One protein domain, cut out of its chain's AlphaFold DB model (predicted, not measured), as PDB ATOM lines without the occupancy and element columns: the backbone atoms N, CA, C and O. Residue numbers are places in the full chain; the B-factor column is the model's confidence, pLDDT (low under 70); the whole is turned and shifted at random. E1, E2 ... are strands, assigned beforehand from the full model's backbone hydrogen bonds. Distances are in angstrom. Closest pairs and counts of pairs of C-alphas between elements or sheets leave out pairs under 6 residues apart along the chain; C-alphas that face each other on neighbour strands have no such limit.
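Overview. This is residues 103 to 145 of the 286 residues of an uncharacterized protein of Candidatus Sulfotelmatobacter kueseliae (UniProt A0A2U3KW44). A small three-stranded sheet, the meander E1, E2 and E3, makes one end, and a two-stranded hairpin, E4 and E5, reaches away from it as an arm, with residues 124 to 128 joining the two. No strand of the arm packs on the three-stranded sheet, and the turn of the arm, residues 134 to 139, sticks out free. The printed part has 43 residues, with no named helix and five named strands in the order E1, E2, E3, E4, E5; the sheets run E1 - E2 - E3 and E4 - E5, both antiparallel, and the class is all strand. It is only just extended, close to loose, with a radius of gyration of the C-alphas of 14.0 A, and only just flat, spanning 40 by 27 by 12 A.

Along the chain. In the larger sheet, E2 is residues 112 to 115, 10.6 A from first to last C-alpha, beginning at C-alpha 112 (-5.644, 27.784, 5.045). E1 is residues 103 to 105, 6.8 A long, and begins at C-alpha 103 (1.080, 30.176, 2.637). E3 is residues 121 to 123, 7.0 A long. In the other sheet, E4 is residues 129 to 134, 15.4 A long, and E5 is residues 139 to 144, 16.8 A long, ending at C-alpha 144 (-12.784, 13.884, -4.436).

Arrangement. E2 is the inner strand of the meander, in which each strand is the antiparallel neighbour of the one before; E1 and E3 are its edge strands. E1 and E2 form a hairpin at 174 degrees between directions; C-alphas 105 and 112 face each other at 4.3 A, and N 113 and O 104 are within hydrogen-bond range at 2.8 A. E2 and E3 form a hairpin at 173 degrees; C-alphas 113 and 123 face each other at 4.2 A, and N 114 and O 122 are within hydrogen-bond range at 2.9 A. E4 and E5 form a hairpin at 150 degrees; C-alphas 131 and 142 face each other at 4.4 A, and N 134 and O 139, at 2.8 A, and N 143 and O 130, at 2.8 A, are within hydrogen-bond range. E4 and E5 are each apart from E1, E2 and E3, and E1 and E3 are apart.

Size, cuts and confidence. The C-alphas of Ser 117 and Asn 135, the two farthest apart, are 41.4 A from each other. The printed part has no cut. No link is long: E1 to E2 is short, and the other three are tight. Mean pLDDT of the printed part is 90.0; residue 127 is under 70.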
ATOM      1  N   PHE A 103       2.088  30.054   1.589       91.31
ATOM      2  CA  PHE A 103       1.080  30.176   2.637       91.31
ATOM      3  C   PHE A 103      -0.096  31.001   2.112       91.31
ATOM      4  O   PHE A 103       0.088  32.140   1.678       91.31
ATOM      5  N   ALA A 104      -1.300  30.441   2.178       91.19
ATOM      6  CA  ALA A 104      -2.539  31.139   1.865       91.19
ATOM      7  C   ALA A 104      -3.557  30.920   2.977       91.19
ATOM      8  O   ALA A 104      -3.783  29.792   3.407       91.19
ATOM      9  N   GLU A 105      -4.201  31.999   3.403       90.31
ATOM     10  CA  GLU A 105      -5.198  31.978   4.466       90.31
ATOM     11  C   GLU A 105      -6.365  32.887   4.091       90.31
ATOM     12  O   GLU A 105      -6.183  34.018   3.632       90.31
ATOM     13  N   ASN A 106      -7.577  32.404   4.331       90.44
ATOM     14  CA  ASN A 106      -8.759  33.242   4.381       90.44
ATOM     15  C   ASN A 106      -9.008  33.634   5.840       90.44
ATOM     16  O   ASN A 106      -9.443  32.815   6.645       90.44
ATOM     17  N   LEU A 107      -8.764  34.902   6.173       87.12
ATOM     18  CA  LEU A 107      -8.867  35.388   7.553       87.12
ATOM     19  C   LEU A 107     -10.290  35.362   8.113       87.12
ATOM     20  O   LEU A 107     -10.468  35.336   9.326       87.12
ATOM     21  N   TYR A 108     -11.294  35.414   7.238       88.94
ATOM     22  CA  TYR A 108     -12.691  35.408   7.644       88.94
ATOM     23  C   TYR A 108     -13.153  34.002   8.029       88.94
ATOM     24  O   TYR A 108     -13.853  33.831   9.023       88.94
ATOM     25  N   THR A 109     -12.753  32.985   7.261       90.50
ATOM     26  CA  THR A 109     -13.162  31.593   7.507       90.50
ATOM     27  C   THR A 109     -12.151  30.791   8.325       90.50
ATOM     28  O   THR A 109     -12.490  29.720   8.821       90.50
ATOM     29  N   GLY A 110     -10.907  31.263   8.442       86.88
ATOM     30  CA  GLY A 110      -9.787  30.516   9.021       86.88
ATOM     31  C   GLY A 110      -9.291  29.357   8.146       86.88
ATOM     32  O   GLY A 110      -8.464  28.560   8.594       86.88
ATOM     33  N   ALA A 111      -9.798  29.229   6.913       90.25
ATOM     34  CA  ALA A 111      -9.332  28.221   5.968       90.25
ATOM     35  C   ALA A 111      -7.913  28.555   5.502       90.25
ATOM     36  O   ALA A 111      -7.631  29.713   5.190       90.25
ATOM     37  N   LEU A 112      -7.033  27.554   5.426       90.88
ATOM     38  CA  LEU A 112      -5.644  27.784   5.045       90.88
ATOM     39  C   LEU A 112      -5.046  26.631   4.247       90.88
ATOM     40  O   LEU A 112      -5.484  25.487   4.389       90.88
ATOM     41  N   CYS A 113      -4.043  26.960   3.436       92.38
ATOM     42  CA  CYS A 113      -3.238  26.045   2.637       92.38
ATOM     43  C   CYS A 113      -1.749  26.398   2.740       92.38
ATOM     44  O   CYS A 113      -1.379  27.574   2.680       92.38
ATOM     45  N   ILE A 114      -0.897  25.378   2.855       91.44
ATOM     46  CA  ILE A 114       0.556  25.510   3.013       91.44
ATOM     47  C   ILE A 114       1.257  24.578   2.026       91.44
ATOM     48  O   ILE A 114       0.810  23.447   1.826       91.44
ATOM     49  N   ILE A 115       2.362  25.046   1.444       92.81
ATOM     50  CA  ILE A 115       3.403  24.184   0.873       92.81
ATOM     51  C   ILE A 115       4.616  24.297   1.794       92.81
ATOM     52  O   ILE A 115       5.209  25.374   1.896       92.81
ATOM     53  N   ASP A 116       4.940  23.222   2.513       89.50
ATOM     54  CA  ASP A 116       6.047  23.219   3.477       89.50
ATOM     55  C   ASP A 116       7.424  23.158   2.783       89.50
ATOM     56  O   ASP A 116       7.526  23.120   1.556       89.50
ATOM     57  N   SER A 117       8.511  23.169   3.563       89.62
ATOM     58  CA  SER A 117       9.877  23.132   3.016       89.62
ATOM     59  C   SER A 117      10.227  21.819   2.305       89.62
ATOM     60  O   SER A 117      11.235  21.760   1.609       89.62
ATOM     61  N   ASN A 118       9.426  20.767   2.493       88.25
ATOM     62  CA  ASN A 118       9.568  19.479   1.812       88.25
ATOM     63  C   ASN A 118       8.651  19.381   0.580       88.25
ATOM     64  O   ASN A 118       8.604  18.334  -0.064       88.25
ATOM     65  N   GLY A 119       7.906  20.446   0.259       89.81
ATOM     66  CA  GLY A 119       6.936  20.452  -0.832       89.81
ATOM     67  C   GLY A 119       5.621  19.742  -0.500       89.81
ATOM     68  O   GLY A 119       4.840  19.466  -1.411       89.81
ATOM     69  N   THR A 120       5.344  19.437   0.772       89.69
ATOM     70  CA  THR A 120       4.059  18.850   1.172       89.69
ATOM     71  C   THR A 120       2.971  19.905   1.072       89.69
ATOM     72  O   THR A 120       3.065  20.956   1.707       89.69
ATOM     73  N   PHE A 121       1.917  19.609   0.316       92.12
ATOM     74  CA  PHE A 121       0.728  20.446   0.243       92.12
ATOM     75  C   PHE A 121      -0.291  20.017   1.302       92.12
ATOM     76  O   PHE A 121      -0.620  18.837   1.417       92.12
ATOM     77  N   SER A 122      -0.785  20.956   2.105       91.25
ATOM     78  CA  SER A 122      -1.762  20.673   3.164       91.25
ATOM     79  C   SER A 122      -2.768  21.807   3.287       91.25
ATOM     80  O   SER A 122      -2.375  22.969   3.354       91.25
ATOM     81  N   CYS A 123      -4.058  21.470   3.350       91.56
ATOM     82  CA  CYS A 123      -5.156  22.430   3.455       91.56
ATOM     83  C   CYS A 123      -6.208  21.977   4.469       91.56
ATOM     84  O   CYS A 123      -6.506  20.787   4.553       91.56
ATOM     85  N   THR A 124      -6.852  22.916   5.169       89.94
ATOM     86  CA  THR A 124      -7.981  22.590   6.067       89.94
ATOM     87  C   THR A 124      -9.298  22.310   5.337       89.94
ATOM     88  O   THR A 124     -10.179  21.668   5.899       89.94
ATOM     89  N   GLY A 125      -9.455  22.781   4.095       81.25
ATOM     90  CA  GLY A 125     -10.695  22.657   3.312       81.25
ATOM     91  C   GLY A 125     -10.826  21.388   2.457       81.25
ATOM     92  O   GLY A 125     -11.770  21.298   1.677       81.25
ATOM     93  N   GLY A 126      -9.892  20.436   2.575       71.81
ATOM     94  CA  GLY A 126      -9.726  19.312   1.644       71.81
ATOM     95  C   GLY A 126      -8.777  19.668   0.494       71.81
ATOM     96  O   GLY A 126      -8.848  20.766  -0.057       71.81
ATOM     97  N   ALA A 127      -7.837  18.776   0.169       64.56
ATOM     98  CA  ALA A 127      -6.673  19.134  -0.651       64.56
ATOM     99  C   ALA A 127      -6.781  18.740  -2.137       64.56
ATOM    100  O   ALA A 127      -6.174  19.403  -2.976       64.56
ATOM    101  N   ALA A 128      -7.555  17.709  -2.493       78.06
ATOM    102  CA  ALA A 128      -7.593  17.188  -3.861       78.06
ATOM    103  C   ALA A 128      -9.027  16.989  -4.375       78.06
ATOM    104  O   ALA A 128      -9.775  16.135  -3.893       78.06
ATOM    105  N   SER A 129      -9.397  17.765  -5.398       86.50
ATOM    106  CA  SER A 129     -10.622  17.540  -6.168       86.50
ATOM    107  C   SER A 129     -10.383  17.708  -7.666       86.50
ATOM    108  O   SER A 129      -9.591  18.549  -8.093       86.50
ATOM    109  N   ALA A 130     -11.084  16.910  -8.469       87.75
ATOM    110  CA  ALA A 130     -11.145  17.056  -9.918       87.75
ATOM    111  C   ALA A 130     -12.525  17.595 -10.306       87.75
ATOM    112  O   ALA A 130     -13.546  16.965 -10.029       87.75
ATOM    113  N   VAL A 131     -12.567  18.762 -10.949       91.38
ATOM    114  CA  VAL A 131     -13.820  19.360 -11.425       91.38
ATOM    115  C   VAL A 131     -14.041  18.974 -12.881       91.38
ATOM    116  O   VAL A 131     -13.287  19.390 -13.760       91.38
ATOM    117  N   VAL A 132     -15.098  18.207 -13.139       94.94
ATOM    118  CA  VAL A 132     -15.409  17.675 -14.471       94.94
ATOM    119  C   VAL A 132     -16.689  18.291 -15.045       94.94
ATOM    120  O   VAL A 132     -17.676  18.461 -14.317       94.94
ATOM    121  N   PRO A 133     -16.706  18.655 -16.342       95.88
ATOM    122  CA  PRO A 133     -17.925  19.079 -17.017       95.88
ATOM    123  C   PRO A 133     -18.881  17.895 -17.216       95.88
ATOM    124  O   PRO A 133     -18.474  16.808 -17.613       95.88
ATOM    125  N   VAL A 134     -20.173  18.125 -16.991       96.31
ATOM    126  CA  VAL A 134     -21.273  17.180 -17.243       96.31
ATOM    127  C   VAL A 134     -22.383  17.881 -18.030       96.31
ATOM    128  O   VAL A 134     -22.357  19.104 -18.198       96.31
ATOM    129  N   ASN A 135     -23.356  17.122 -18.546       96.44
ATOM    130  CA  ASN A 135     -24.456  17.648 -19.369       96.44
ATOM    131  C   ASN A 135     -23.950  18.499 -20.555       96.44
ATOM    132  O   ASN A 135     -24.374  19.643 -20.739       96.44
ATOM    133  N   GLY A 136     -22.959  17.988 -21.293       93.44
ATOM    134  CA  GLY A 136     -22.350  18.705 -22.421       93.44
ATOM    135  C   GLY A 136     -21.589  19.984 -22.039       93.44
ATOM    136  O   GLY A 136     -21.367  20.829 -22.895       93.44
ATOM    137  N   GLY A 137     -21.217  20.160 -20.762       95.38
ATOM    138  CA  GLY A 137     -20.456  21.319 -20.272       95.38
ATOM    139  C   GLY A 137     -21.286  22.396 -19.570       95.38
ATOM    140  O   GLY A 137     -20.710  23.302 -18.963       95.38
ATOM    141  N   SER A 138     -22.617  22.274 -19.582       96.56
ATOM    142  CA  SER A 138     -23.537  23.210 -18.912       96.56
ATOM    143  C   SER A 138     -23.486  23.140 -17.382       96.56
ATOM    144  O   SER A 138     -23.882  24.085 -16.701       96.56
ATOM    145  N   ARG A 139     -22.966  22.044 -16.823       97.50
ATOM    146  CA  ARG A 139     -22.766  21.859 -15.383       97.50
ATOM    147  C   ARG A 139     -21.359  21.336 -15.122       97.50
ATOM    148  O   ARG A 139     -20.787  20.639 -15.952       97.50
ATOM    149  N   LYS A 140     -20.810  21.656 -13.953       96.88
ATOM    150  CA  LYS A 140     -19.555  21.087 -13.450       96.88
ATOM    151  C   LYS A 140     -19.801  20.426 -12.099       96.88
ATOM    152  O   LYS A 140     -20.624  20.917 -11.325       96.88
ATOM    153  N   VAL A 141     -19.124  19.314 -11.837       95.25
ATOM    154  CA  VAL A 141     -19.198  18.585 -10.561       95.25
ATOM    155  C   VAL A 141     -17.791  18.267 -10.069       95.25
ATOM    156  O   VAL A 141     -16.892  18.069 -10.882       95.25
ATOM    157  N   ALA A 142     -17.602  18.243  -8.751       94.19
ATOM    158  CA  ALA A 142     -16.341  17.866  -8.125       94.19
ATOM    159  C   ALA A 142     -16.327  16.364  -7.805       94.19
ATOM    160  O   ALA A 142     -17.298  15.829  -7.268       94.19
ATOM    161  N   LEU A 143     -15.211  15.714  -8.121       91.56
ATOM    162  CA  LEU A 143     -14.820  14.394  -7.640       91.56
ATOM    163  C   LEU A 143     -13.713  14.577  -6.604       91.56
ATOM    164  O   LEU A 143     -12.874  15.462  -6.765       91.56
ATOM    165  N   TYR A 144     -13.705  13.753  -5.564       90.00
ATOM    166  CA  TYR A 144     -12.784  13.884  -4.436       90.00
ATOM    167  C   TYR A 144     -11.831  12.697  -4.385       90.00
ATOM    168  O   TYR A 144     -12.230  11.569  -4.680       90.00
ATOM    169  N   ALA A 145     -10.576  12.962  -4.019       89.38
ATOM    170  CA  ALA A 145      -9.609  11.906  -3.760       89.38
ATOM    171  C   ALA A 145      -9.991  11.109  -2.500       89.38
ATOM    172  O   ALA A 145     -10.643  11.626  -1.591       89.38
TER     173      ALA A 145